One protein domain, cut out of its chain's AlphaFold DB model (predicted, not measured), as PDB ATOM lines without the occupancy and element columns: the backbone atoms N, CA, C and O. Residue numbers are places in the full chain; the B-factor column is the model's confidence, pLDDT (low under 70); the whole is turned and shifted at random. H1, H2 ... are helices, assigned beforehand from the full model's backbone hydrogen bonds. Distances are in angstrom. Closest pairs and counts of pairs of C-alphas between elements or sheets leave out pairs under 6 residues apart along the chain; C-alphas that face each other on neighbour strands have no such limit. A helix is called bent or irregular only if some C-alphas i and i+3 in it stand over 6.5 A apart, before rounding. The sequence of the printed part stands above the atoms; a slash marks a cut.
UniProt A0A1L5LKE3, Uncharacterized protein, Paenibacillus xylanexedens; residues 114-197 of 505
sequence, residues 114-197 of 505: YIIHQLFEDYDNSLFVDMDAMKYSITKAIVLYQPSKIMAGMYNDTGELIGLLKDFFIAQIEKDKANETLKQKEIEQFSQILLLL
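This is residues 114 to 197 of the 505 residues of an uncharacterized protein of Paenibacillus xylanexedens (UniProt A0A1L5LKE3). A long bent helix, H4, folds back on itself as two arms, H4a and H4b, and H2 crosses over this pair, packing on H4b. The short H3 runs back beside residues 160 to 165 of H4a, and the short H1 packs on H2. The printed part has 84 residues with four named helices in the order H1, H2, H3, H4 and no named strand; the class is all helix. It is compact, with a radius of gyration of the C-alphas of 12.7 A, and only just flat, spanning 34 by 34 by 19 A.

Find C-alpha 114 at (25.620, -16.340, 4.668), where H1, residues 114 to 119, begins. H2, residues 131 to 145, covers 20.7 A from C-alpha 131 at (18.860, -26.118, -4.034); H3 is residues 148 to 153. H4, residues 158 to 196, was assigned as one helix by its hydrogen bonds but is bent: C-alphas 178 and 181 are 9.1 A apart. Its arms are H4a, residues 158 to 178, 31.2 A, and H4b, residues 181 to 196, 24.2 A, irregular with C-alphas 182 and 185 8.0 A apart.

Look at Ile 116 and Thr 139, closest C-alphas at 6.7 A, where H1 touches residues 135 to 139 of H2 at a steep tilt of 62 degrees. H2 touches H4b at a steep tilt of 57 degrees, closest at Met 134 and Ile 193, 6.3 A. H3 and H4a form a helical hairpin, closest at Gly 153 and Leu 161, 5.8 A. H4a and H4b touch at a shallow tilt of 25 degrees, opposite ways, closest at Ile 173 and Ile 187, 5.4 A. H1 and H3 are apart. Every O i to N i+4 pair is within hydrogen-bond range in H2 and H3, against 1 of 2 in H1, 14 of 17 in H4a and 10 of 12 in H4b.

The C-alphas of Asn 156 and Thr 181 are the two farthest apart, 37.0 A. The printed part has no cut; the link from H1 to H2, 11 residues, is long. Residues 126 to 129 and 157 to 159 have pLDDT under 70.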
ATOM      1  N   TYR A 114      26.574 -17.404   4.357       93.56
ATOM      2  CA  TYR A 114      25.620 -16.340   4.668       93.56
ATOM      3  C   TYR A 114      25.388 -15.368   3.499       93.56
ATOM      4  O   TYR A 114      24.264 -14.909   3.285       93.56
ATOM      5  N   ILE A 115      26.428 -15.058   2.720       91.75
ATOM      6  CA  ILE A 115      26.300 -14.227   1.517       91.75
ATOM      7  C   ILE A 115      25.627 -15.011   0.385       91.75
ATOM      8  O   ILE A 115      24.735 -14.483  -0.278       91.75
ATOM      9  N   ILE A 116      26.000 -16.279   0.193       92.44
ATOM     10  CA  ILE A 116      25.400 -17.158  -0.821       92.44
ATOM     11  C   ILE A 116      23.904 -17.365  -0.565       92.44
ATOM     12  O   ILE A 116      23.117 -17.248  -1.499       92.44
ATOM     13  N   HIS A 117      23.472 -17.564   0.680       90.94
ATOM     14  CA  HIS A 117      22.045 -17.675   1.003       90.94
ATOM     15  C   HIS A 117      21.245 -16.433   0.623       90.94
ATOM     16  O   HIS A 117      20.128 -16.576   0.145       90.94
ATOM     17  N   GLN A 118      21.807 -15.231   0.786       91.00
ATOM     18  CA  GLN A 118      21.135 -13.997   0.362       91.00
ATOM     19  C   GLN A 118      21.048 -13.878  -1.163       91.00
ATOM     20  O   GLN A 118      20.046 -13.402  -1.680       91.00
ATOM     21  N   LEU A 119      22.092 -14.289  -1.885       90.00
ATOM     22  CA  LEU A 119      22.122 -14.245  -3.351       90.00
ATOM     23  C   LEU A 119      21.159 -15.259  -3.984       90.00
ATOM     24  O   LEU A 119      20.613 -15.006  -5.052       90.00
ATOM     25  N   PHE A 120      20.954 -16.399  -3.328       88.94
ATOM     26  CA  PHE A 120      20.108 -17.493  -3.803       88.94
ATOM     27  C   PHE A 120      18.857 -17.670  -2.928       88.94
ATOM     28  O   PHE A 120      18.378 -18.789  -2.748       88.94
ATOM     29  N   GLU A 121      18.330 -16.589  -2.352       85.31
ATOM     30  CA  GLU A 121      17.159 -16.667  -1.467       85.31
ATOM     31  C   GLU A 121      15.885 -17.093  -2.200       85.31
ATOM     32  O   GLU A 121      15.055 -17.782  -1.619       85.31
ATOM     33  N   ASP A 122      15.778 -16.754  -3.488       83.31
ATOM     34  CA  ASP A 122      14.655 -17.138  -4.349       83.31
ATOM     35  C   ASP A 122      14.810 -18.563  -4.931       83.31
ATOM     36  O   ASP A 122      13.968 -19.024  -5.701       83.31
ATOM     37  N   TYR A 123      15.891 -19.275  -4.578       79.56
ATOM     38  CA  TYR A 123      16.128 -20.664  -4.977       79.56
ATOM     39  C   TYR A 123      15.604 -21.602  -3.890       79.56
ATOM     40  O   TYR A 123      16.314 -21.930  -2.929       79.56
ATOM     41  N   ASP A 124      14.362 -22.036  -4.083       76.31
ATOM     42  CA  ASP A 124      13.670 -23.011  -3.245       76.31
ATOM     43  C   ASP A 124      13.905 -24.445  -3.742       76.31
ATOM     44  O   ASP A 124      13.943 -24.715  -4.947       76.31
ATOM     45  N   ASN A 125      14.039 -25.384  -2.801       70.62
ATOM     46  CA  ASN A 125      14.067 -26.813  -3.114       70.62
ATOM     47  C   ASN A 125      12.787 -27.232  -3.857       70.62
ATOM     48  O   ASN A 125      11.700 -26.730  -3.574       70.62
ATOM     49  N   SER A 126      12.924 -28.198  -4.762       61.38
ATOM     50  CA  SER A 126      11.804 -28.853  -5.446       61.38
ATOM     51  C   SER A 126      12.025 -30.361  -5.511       61.38
ATOM     52  O   SER A 126      13.133 -30.845  -5.270       61.38
ATOM     53  N   LEU A 127      11.001 -31.108  -5.924       53.47
ATOM     54  CA  LEU A 127      11.050 -32.562  -6.103       53.47
ATOM     55  C   LEU A 127      12.260 -33.035  -6.927       53.47
ATOM     56  O   LEU A 127      12.809 -34.106  -6.677       53.47
ATOM     57  N   PHE A 128      12.658 -32.251  -7.928       60.00
ATOM     58  CA  PHE A 128      13.714 -32.623  -8.869       60.00
ATOM     59  C   PHE A 128      15.045 -31.923  -8.596       60.00
ATOM     60  O   PHE A 128      16.042 -32.267  -9.232       60.00
ATOM     61  N   VAL A 129      15.072 -30.938  -7.692       65.75
ATOM     62  CA  VAL A 129      16.242 -30.080  -7.489       65.75
ATOM     63  C   VAL A 129      16.464 -29.774  -6.013       65.75
ATOM     64  O   VAL A 129      15.656 -29.111  -5.365       65.75
ATOM     65  N   ASP A 130      17.622 -30.201  -5.517       76.81
ATOM     66  CA  ASP A 130      18.142 -29.889  -4.185       76.81
ATOM     67  C   ASP A 130      18.945 -28.577  -4.250       76.81
ATOM     68  O   ASP A 130      20.144 -28.559  -4.548       76.81
ATOM     69  N   MET A 131      18.260 -27.453  -4.028       83.44
ATOM     70  CA  MET A 131      18.860 -26.118  -4.034       83.44
ATOM     71  C   MET A 131      19.818 -25.901  -2.871       83.44
ATOM     72  O   MET A 131      20.772 -25.139  -3.009       83.44
ATOM     73  N   ASP A 132      19.640 -26.582  -1.745       85.31
ATOM     74  CA  ASP A 132      20.626 -26.504  -0.671       85.31
ATOM     75  C   ASP A 132      21.916 -27.241  -1.050       85.31
ATOM     76  O   ASP A 132      22.997 -26.738  -0.761       85.31
ATOM     77  N   ALA A 133      21.844 -28.376  -1.756       86.06
ATOM     78  CA  ALA A 133      23.037 -29.014  -2.319       86.06
ATOM     79  C   ALA A 133      23.727 -28.114  -3.362       86.06
ATOM     80  O   ALA A 133      24.960 -28.063  -3.420       86.06
ATOM     81  N   MET A 134      22.959 -27.350  -4.145       87.88
ATOM     82  CA  MET A 134      23.501 -26.319  -5.034       87.88
ATOM     83  C   MET A 134      24.217 -25.215  -4.237       87.88
ATOM     84  O   MET A 134      25.381 -24.929  -4.521       87.88
ATOM     85  N   LYS A 135      23.568 -24.633  -3.219       92.50
ATOM     86  CA  LYS A 135      24.147 -23.589  -2.350       92.50
ATOM     87  C   LYS A 135      25.405 -24.092  -1.639       92.50
ATOM     88  O   LYS A 135      26.430 -23.422  -1.700       92.50
ATOM     89  N   TYR A 136      25.362 -25.299  -1.071       94.31
ATOM     90  CA  TYR A 136      26.515 -25.993  -0.493       94.31
ATOM     91  C   TYR A 136      27.686 -26.035  -1.476       94.31
ATOM     92  O   TYR A 136      28.798 -25.625  -1.150       94.31
ATOM     93  N   SER A 137      27.425 -26.505  -2.693       94.88
ATOM     94  CA  SER A 137      28.449 -26.727  -3.711       94.88
ATOM     95  C   SER A 137      29.055 -25.419  -4.216       94.88
ATOM     96  O   SER A 137      30.267 -25.340  -4.417       94.88
ATOM     97  N   ILE A 138      28.238 -24.372  -4.368       95.75
ATOM     98  CA  ILE A 138      28.703 -23.025  -4.717       95.75
ATOM     99  C   ILE A 138      29.563 -22.452  -3.586       95.75
ATOM    100  O   ILE A 138      30.670 -21.981  -3.850       95.75
ATOM    101  N   THR A 139      29.102 -22.534  -2.334       96.19
ATOM    102  CA  THR A 139      29.871 -22.090  -1.165       96.19
ATOM    103  C   THR A 139      31.204 -22.819  -1.081       96.19
ATOM    104  O   THR A 139      32.245 -22.169  -1.016       96.19
ATOM    105  N   LYS A 140      31.194 -24.153  -1.171       95.69
ATOM    106  CA  LYS A 140      32.400 -24.983  -1.147       95.69
ATOM    107  C   LYS A 140      33.378 -24.597  -2.248       95.69
ATOM    108  O   LYS A 140      34.564 -24.450  -1.975       95.69
ATOM    109  N   ALA A 141      32.896 -24.380  -3.471       95.56
ATOM    110  CA  ALA A 141      33.749 -23.960  -4.574       95.56
ATOM    111  C   ALA A 141      34.377 -22.578  -4.322       95.56
ATOM    112  O   ALA A 141      35.561 -22.382  -4.581       95.56
ATOM    113  N   ILE A 142      33.625 -21.621  -3.779       94.50
ATOM    114  CA  ILE A 142      34.153 -20.280  -3.486       94.50
ATOM    115  C   ILE A 142      35.172 -20.322  -2.343       94.50
ATOM    116  O   ILE A 142      36.233 -19.713  -2.468       94.50
ATOM    117  N   VAL A 143      34.885 -21.063  -1.269       93.38
ATOM    118  CA  VAL A 143      35.797 -21.233  -0.126       93.38
ATOM    119  C   VAL A 143      37.089 -21.933  -0.560       93.38
ATOM    120  O   VAL A 143      38.174 -21.467  -0.218       93.38
ATOM    121  N   LEU A 144      36.987 -23.002  -1.357       92.44
ATOM    122  CA  LEU A 144      38.130 -23.808  -1.790       92.44
ATOM    123  C   LEU A 144      38.990 -23.117  -2.858       92.44
ATOM    124  O   LEU A 144      40.215 -23.132  -2.765       92.44
ATOM    125  N   TYR A 145      38.370 -22.551  -3.898       91.81
ATOM    126  CA  TYR A 145      39.087 -22.002  -5.058       91.81
ATOM    127  C   TYR A 145      39.400 -20.508  -4.940       91.81
ATOM    128  O   TYR A 145      40.182 -19.996  -5.742       91.81
ATOM    129  N   GLN A 146      38.763 -19.802  -4.001       90.19
ATOM    130  CA  GLN A 146      38.877 -18.351  -3.795       90.19
ATOM    131  C   GLN A 146      38.935 -17.531  -5.106       90.19
ATOM    132  O   GLN A 146      39.856 -16.731  -5.317       90.19
ATOM    133  N   PRO A 147      37.977 -17.709  -6.039       91.25
ATOM    134  CA  PRO A 147      38.031 -17.067  -7.349       91.25
ATOM    135  C   PRO A 147      37.910 -15.540  -7.230       91.25
ATOM    136  O   PRO A 147      36.828 -15.001  -7.000       91.25
ATOM    137  N   SER A 148      39.019 -14.825  -7.444       87.88
ATOM    138  CA  SER A 148      39.138 -13.377  -7.188       87.88
ATOM    139  C   SER A 148      38.061 -12.520  -7.863       87.88
ATOM    140  O   SER A 148      37.544 -11.588  -7.249       87.88
ATOM    141  N   LYS A 149      37.674 -12.852  -9.103       89.38
ATOM    142  CA  LYS A 149      36.608 -12.143  -9.828       89.38
ATOM    143  C   LYS A 149      35.246 -12.291  -9.155       89.38
ATOM    144  O   LYS A 149      34.530 -11.304  -9.047       89.38
ATOM    145  N   ILE A 150      34.904 -13.490  -8.687       90.31
ATOM    146  CA  ILE A 150      33.651 -13.743  -7.966       90.31
ATOM    147  C   ILE A 150      33.709 -13.052  -6.604       90.31
ATOM    148  O   ILE A 150      32.800 -12.300  -6.275       90.31
ATOM    149  N   MET A 151      34.810 -13.214  -5.859       87.19
ATOM    150  CA  MET A 151      34.992 -12.597  -4.538       87.19
ATOM    151  C   MET A 151      34.801 -11.073  -4.576       87.19
ATOM    152  O   MET A 151      34.169 -10.503  -3.687       87.19
ATOM    153  N   ALA A 152      35.312 -10.414  -5.621       84.19
ATOM    154  CA  ALA A 152      35.091  -8.991  -5.865       84.19
ATOM    155  C   ALA A 152      33.678  -8.688  -6.395       84.19
ATOM    156  O   ALA A 152      33.053  -7.720  -5.962       84.19
ATOM    157  N   GLY A 153      33.174  -9.509  -7.320       80.81
ATOM    158  CA  GLY A 153      31.891  -9.324  -7.998       80.81
ATOM    159  C   GLY A 153      30.673  -9.423  -7.080       80.81
ATOM    160  O   GLY A 153      29.733  -8.658  -7.271       80.81
ATOM    161  N   MET A 154      30.714 -10.275  -6.043       81.50
ATOM    162  CA  MET A 154      29.591 -10.498  -5.112       81.50
ATOM    163  C   MET A 154      29.025  -9.201  -4.513       81.50
ATOM    164  O   MET A 154      27.830  -9.126  -4.252       81.50
ATOM    165  N   TYR A 155      29.860  -8.176  -4.310       79.50
ATOM    166  CA  TYR A 155      29.484  -6.950  -3.596       79.50
ATOM    167  C   TYR A 155      29.196  -5.737  -4.491       79.50
ATOM    168  O   TYR A 155      28.802  -4.698  -3.964       79.50
ATOM    169  N   ASN A 156      29.420  -5.837  -5.806       71.94
ATOM    170  CA  ASN A 156      29.329  -4.693  -6.719       71.94
ATOM    171  C   ASN A 156      28.034  -4.719  -7.544       71.94
ATOM    172  O   ASN A 156      27.169  -3.869  -7.348       71.94
ATOM    173  N   ASP A 157      27.908  -5.692  -8.452       67.94
ATOM    174  CA  ASP A 157      26.757  -5.865  -9.345       67.94
ATOM    175  C   ASP A 157      26.407  -7.355  -9.454       67.94
ATOM    176  O   ASP A 157      27.169  -8.161  -9.995       67.94
ATOM    177  N   THR A 158      25.242  -7.731  -8.925       67.00
ATOM    178  CA  THR A 158      24.775  -9.122  -8.924       67.00
ATOM    179  C   THR A 158      24.361  -9.607 -10.315       67.00
ATOM    180  O   THR A 158      24.388 -10.809 -10.559       67.00
ATOM    181  N   GLY A 159      24.062  -8.705 -11.261       67.75
ATOM    182  CA  GLY A 159      23.741  -9.080 -12.641       67.75
ATOM    183  C   GLY A 159      24.943  -9.670 -13.387       67.75
ATOM    184  O   GLY A 159      24.809 -10.659 -14.109       67.75
ATOM    185  N   GLU A 160      26.142  -9.124 -13.163       82.25
ATOM    186  CA  GLU A 160      27.384  -9.677 -13.723       82.25
ATOM    187  C   GLU A 160      27.844 -10.945 -12.984       82.25
ATOM    188  O   GLU A 160      28.533 -11.788 -13.568       82.25
ATOM    189  N   LEU A 161      27.430 -11.127 -11.723       86.06
ATOM    190  CA  LEU A 161      27.829 -12.266 -10.892       86.06
ATOM    191  C   LEU A 161      27.424 -13.614 -11.501       86.06
ATOM    192  O   LEU A 161      28.215 -14.552 -11.445       86.06
ATOM    193  N   ILE A 162      26.247 -13.717 -12.133       86.62
ATOM    194  CA  ILE A 162      25.837 -14.945 -12.838       86.62
ATOM    195  C   ILE A 162      26.816 -15.295 -13.953       86.62
ATOM    196  O   ILE A 162      27.217 -16.453 -14.072       86.62
ATOM    197  N   GLY A 163      27.208 -14.305 -14.758       88.38
ATOM    198  CA  GLY A 163      28.196 -14.493 -15.818       88.38
ATOM    199  C   GLY A 163      29.527 -14.975 -15.250       88.38
ATOM    200  O   GLY A 163      30.068 -15.977 -15.708       88.38
ATOM    201  N   LEU A 164      29.995 -14.337 -14.172       92.88
ATOM    202  CA  LEU A 164      31.234 -14.715 -13.488       92.88
ATOM    203  C   LEU A 164      31.188 -16.133 -12.902       92.88
ATOM    204  O   LEU A 164      32.176 -16.861 -13.007       92.88
ATOM    205  N   LEU A 165      30.064 -16.535 -12.302       92.94
ATOM    206  CA  LEU A 165      29.859 -17.889 -11.781       92.94
ATOM    207  C   LEU A 165      29.852 -18.920 -12.912       92.94
ATOM    208  O   LEU A 165      30.552 -19.927 -12.817       92.94
ATOM    209  N   LYS A 166      29.119 -18.663 -14.004       92.56
ATOM    210  CA  LYS A 166      29.073 -19.561 -15.169       92.56
ATOM    211  C   LYS A 166      30.452 -19.737 -15.798       92.56
ATOM    212  O   LYS A 166      30.882 -20.871 -15.996       92.56
ATOM    213  N   ASP A 167      31.166 -18.639 -16.038       95.38
ATOM    214  CA  ASP A 167      32.524 -18.665 -16.582       95.38
ATOM    215  C   ASP A 167      33.478 -19.457 -15.680       95.38
ATOM    216  O   ASP A 167      34.287 -20.250 -16.166       95.38
ATOM    217  N   PHE A 168      33.371 -19.270 -14.361       96.12
ATOM    218  CA  PHE A 168      34.163 -20.013 -13.388       96.12
ATOM    219  C   PHE A 168      33.876 -21.515 -13.438       96.12
ATOM    220  O   PHE A 168      34.820 -22.289 -13.594       96.12
ATOM    221  N   PHE A 169      32.610 -21.938 -13.352       96.00
ATOM    222  CA  PHE A 169      32.260 -23.361 -13.348       96.00
ATOM    223  C   PHE A 169      32.624 -24.048 -14.668       96.00
ATOM    224  O   PHE A 169      33.177 -25.144 -14.638       96.00
ATOM    225  N   ILE A 170      32.414 -23.394 -15.818       97.00
ATOM    226  CA  ILE A 170      32.856 -23.913 -17.127       97.00
ATOM    227  C   ILE A 170      34.376 -24.098 -17.136       97.00
ATOM    228  O   ILE A 170      34.874 -25.172 -17.473       97.00
ATOM    229  N   ALA A 171      35.127 -23.066 -16.743       96.38
ATOM    230  CA  ALA A 171      36.583 -23.130 -16.736       96.38
ATOM    231  C   ALA A 171      37.119 -24.170 -15.743       96.38
ATOM    232  O   ALA A 171      38.155 -24.780 -16.007       96.38
ATOM    233  N   GLN A 172      36.449 -24.360 -14.604       95.88
ATOM    234  CA  GLN A 172      36.858 -25.331 -13.599       95.88
ATOM    235  C   GLN A 172      36.576 -26.766 -14.057       95.88
ATOM    236  O   GLN A 172      37.492 -27.580 -14.005       95.88
ATOM    237  N   ILE A 173      35.408 -27.042 -14.652       96.31
ATOM    238  CA  ILE A 173      35.098 -28.345 -15.272       96.31
ATOM    239  C   ILE A 173      36.170 -28.743 -16.295       96.31
ATOM    240  O   ILE A 173      36.649 -29.875 -16.279       96.31
ATOM    241  N   GLU A 174      36.585 -27.827 -17.178       96.69
ATOM    242  CA  GLU A 174      37.623 -28.138 -18.173       96.69
ATOM    243  C   GLU A 174      38.983 -28.461 -17.540       96.69
ATOM    244  O   GLU A 174      39.716 -29.304 -18.057       96.69
ATOM    245  N   LYS A 175      39.331 -27.834 -16.408       95.00
ATOM    246  CA  LYS A 175      40.547 -28.191 -15.659       95.00
ATOM    247  C   LYS A 175      40.409 -29.551 -14.987       95.00
ATOM    248  O   LYS A 175      41.349 -30.342 -15.021       95.00
ATOM    249  N   ASP A 176      39.254 -29.824 -14.394       95.25
ATOM    250  CA  ASP A 176      38.988 -31.043 -13.635       95.25
ATOM    251  C   ASP A 176      39.016 -32.300 -14.518       95.25
ATOM    252  O   ASP A 176      39.412 -33.370 -14.051       95.25
ATOM    253  N   LYS A 177      38.730 -32.164 -15.821       95.44
ATOM    254  CA  LYS A 177      38.919 -33.231 -16.822       95.44
ATOM    255  C   LYS A 177      40.356 -33.751 -16.926       95.44
ATOM    256  O   LYS A 177      40.581 -34.855 -17.412       95.44
ATOM    257  N   ALA A 178      41.353 -33.009 -16.437       95.56
ATOM    258  CA  ALA A 178      42.717 -33.524 -16.336       95.56
ATOM    259  C   ALA A 178      42.833 -34.720 -15.364       95.56
ATOM    260  O   ALA A 178      43.791 -35.486 -15.456       95.56
ATOM    261  N   ASN A 179      41.875 -34.889 -14.444       96.12
ATOM    262  CA  ASN A 179      41.786 -36.023 -13.528       96.12
ATOM    263  C   ASN A 179      40.319 -36.389 -13.229       96.12
ATOM    264  O   ASN A 179      39.851 -36.288 -12.091       96.12
ATOM    265  N   GLU A 180      39.598 -36.835 -14.261       94.38
ATOM    266  CA  GLU A 180      38.166 -37.160 -14.176       94.38
ATOM    267  C   GLU A 180      37.846 -38.158 -13.058       94.38
ATOM    268  O   GLU A 180      36.880 -37.964 -12.332       94.38
ATOM    269  N   THR A 181      38.680 -39.179 -12.848       94.69
ATOM    270  CA  THR A 181      38.449 -40.187 -11.802       94.69
ATOM    271  C   THR A 181      38.373 -39.570 -10.404       94.69
ATOM    272  O   THR A 181      37.540 -39.972  -9.597       94.69
ATOM    273  N   LEU A 182      39.243 -38.601 -10.095       93.44
ATOM    274  CA  LEU A 182      39.215 -37.917  -8.801       93.44
ATOM    275  C   LEU A 182      38.090 -36.879  -8.734       93.44
ATOM    276  O   LEU A 182      37.492 -36.684  -7.677       93.44
ATOM    277  N   LYS A 183      37.833 -36.194  -9.850       95.12
ATOM    278  CA  LYS A 183      36.981 -35.005  -9.908       95.12
ATOM    279  C   LYS A 183      35.558 -35.258 -10.397       95.12
ATOM    280  O   LYS A 183      34.780 -34.315 -10.473       95.12
ATOM    281  N   GLN A 184      35.182 -36.507 -10.669       93.88
ATOM    282  CA  GLN A 184      33.892 -36.866 -11.261       93.88
ATOM    283  C   GLN A 184      32.698 -36.202 -10.559       93.88
ATOM    284  O   GLN A 184      31.909 -35.526 -11.213       93.88
ATOM    285  N   LYS A 185      32.595 -36.334  -9.228       90.75
ATOM    286  CA  LYS A 185      31.491 -35.737  -8.455       90.75
ATOM    287  C   LYS A 185      31.464 -34.209  -8.548       90.75
ATOM    288  O   LYS A 185      30.391 -33.619  -8.591       90.75
ATOM    289  N   GLU A 186      32.632 -33.567  -8.584       94.25
ATOM    290  CA  GLU A 186      32.744 -32.109  -8.726       94.25
ATOM    291  C   GLU A 186      32.294 -31.658 -10.123       94.25
ATOM    292  O   GLU A 186      31.472 -30.751 -10.238       94.25
ATOM    293  N   ILE A 187      32.732 -32.357 -11.176       92.81
ATOM    294  CA  ILE A 187      32.316 -32.107 -12.564       92.81
ATOM    295  C   ILE A 187      30.797 -32.253 -12.718       92.81
ATOM    296  O   ILE A 187      30.146 -31.388 -13.310       92.81
ATOM    297  N   GLU A 188      30.223 -33.334 -12.185       89.31
ATOM    298  CA  GLU A 188      28.778 -33.590 -12.215       89.31
ATOM    299  C   GLU A 188      28.010 -32.471 -11.501       89.31
ATOM    300  O   GLU A 188      27.056 -31.918 -12.052       89.31
ATOM    301  N   GLN A 189      28.464 -32.079 -10.310       91.19
ATOM    302  CA  GLN A 189      27.812 -31.052  -9.508       91.19
ATOM    303  C   GLN A 189      27.910 -29.657 -10.140       91.19
ATOM    304  O   GLN A 189      26.921 -28.923 -10.169       91.19
ATOM    305  N   PHE A 190      29.066 -29.285 -10.692       94.94
ATOM    306  CA  PHE A 190      29.235 -28.015 -11.404       94.94
ATOM    307  C   PHE A 190      28.410 -27.975 -12.691       94.94
ATOM    308  O   PHE A 190      27.837 -26.937 -13.023       94.94
ATOM    309  N   SER A 191      28.262 -29.109 -13.378       86.19
ATOM    310  CA  SER A 191      27.380 -29.218 -14.544       86.19
ATOM    311  C   SER A 191      25.912 -29.013 -14.162       86.19
ATOM    312  O   SER A 191      25.194 -28.293 -14.853       86.19
ATOM    313  N   GLN A 192      25.467 -29.581 -13.036       84.06
ATOM    314  CA  GLN A 192      24.120 -29.335 -12.508       84.06
ATOM    315  C   GLN A 192      23.920 -27.867 -12.127       84.06
ATOM    316  O   GLN A 192      22.918 -27.272 -12.515       84.06
ATOM    317  N   ILE A 193      24.891 -27.251 -11.446       87.19
ATOM    318  CA  ILE A 193      24.853 -25.818 -11.128       87.19
ATOM    319  C   ILE A 193      24.675 -24.986 -12.406       87.19
ATOM    320  O   ILE A 193      23.817 -24.110 -12.446       87.19
ATOM    321  N   LEU A 194      25.421 -25.273 -13.476       83.62
ATOM    322  CA  LEU A 194      25.312 -24.543 -14.746       83.62
ATOM    323  C   LEU A 194      23.920 -24.630 -15.388       83.62
ATOM    324  O   LEU A 194      23.489 -23.657 -16.009       83.62
ATOM    325  N   LEU A 195      23.224 -25.761 -15.235       75.31
ATOM    326  CA  LEU A 195      21.850 -25.937 -15.717       75.31
ATOM    327  C   LEU A 195      20.836 -25.132 -14.895       75.31
ATOM    328  O   LEU A 195      19.836 -24.675 -15.444       75.31
ATOM    329  N   LEU A 196      21.095 -24.969 -13.597       79.69
ATOM    330  CA  LEU A 196      20.185 -24.329 -12.645       79.69
ATOM    331  C   LEU A 196      20.407 -22.819 -12.512       79.69
ATOM    332  O   LEU A 196      19.475 -22.097 -12.167       79.69
ATOM    333  N   LEU A 197      21.621 -22.326 -12.778       82.12
ATOM    334  CA  LEU A 197      21.964 -20.909 -12.647       82.12
ATOM    335  C   LEU A 197      21.171 -20.043 -13.636       82.12
ATOM    336  O   LEU A 197      21.513 -19.938 -14.822       82.12
TER     337      LEU A 197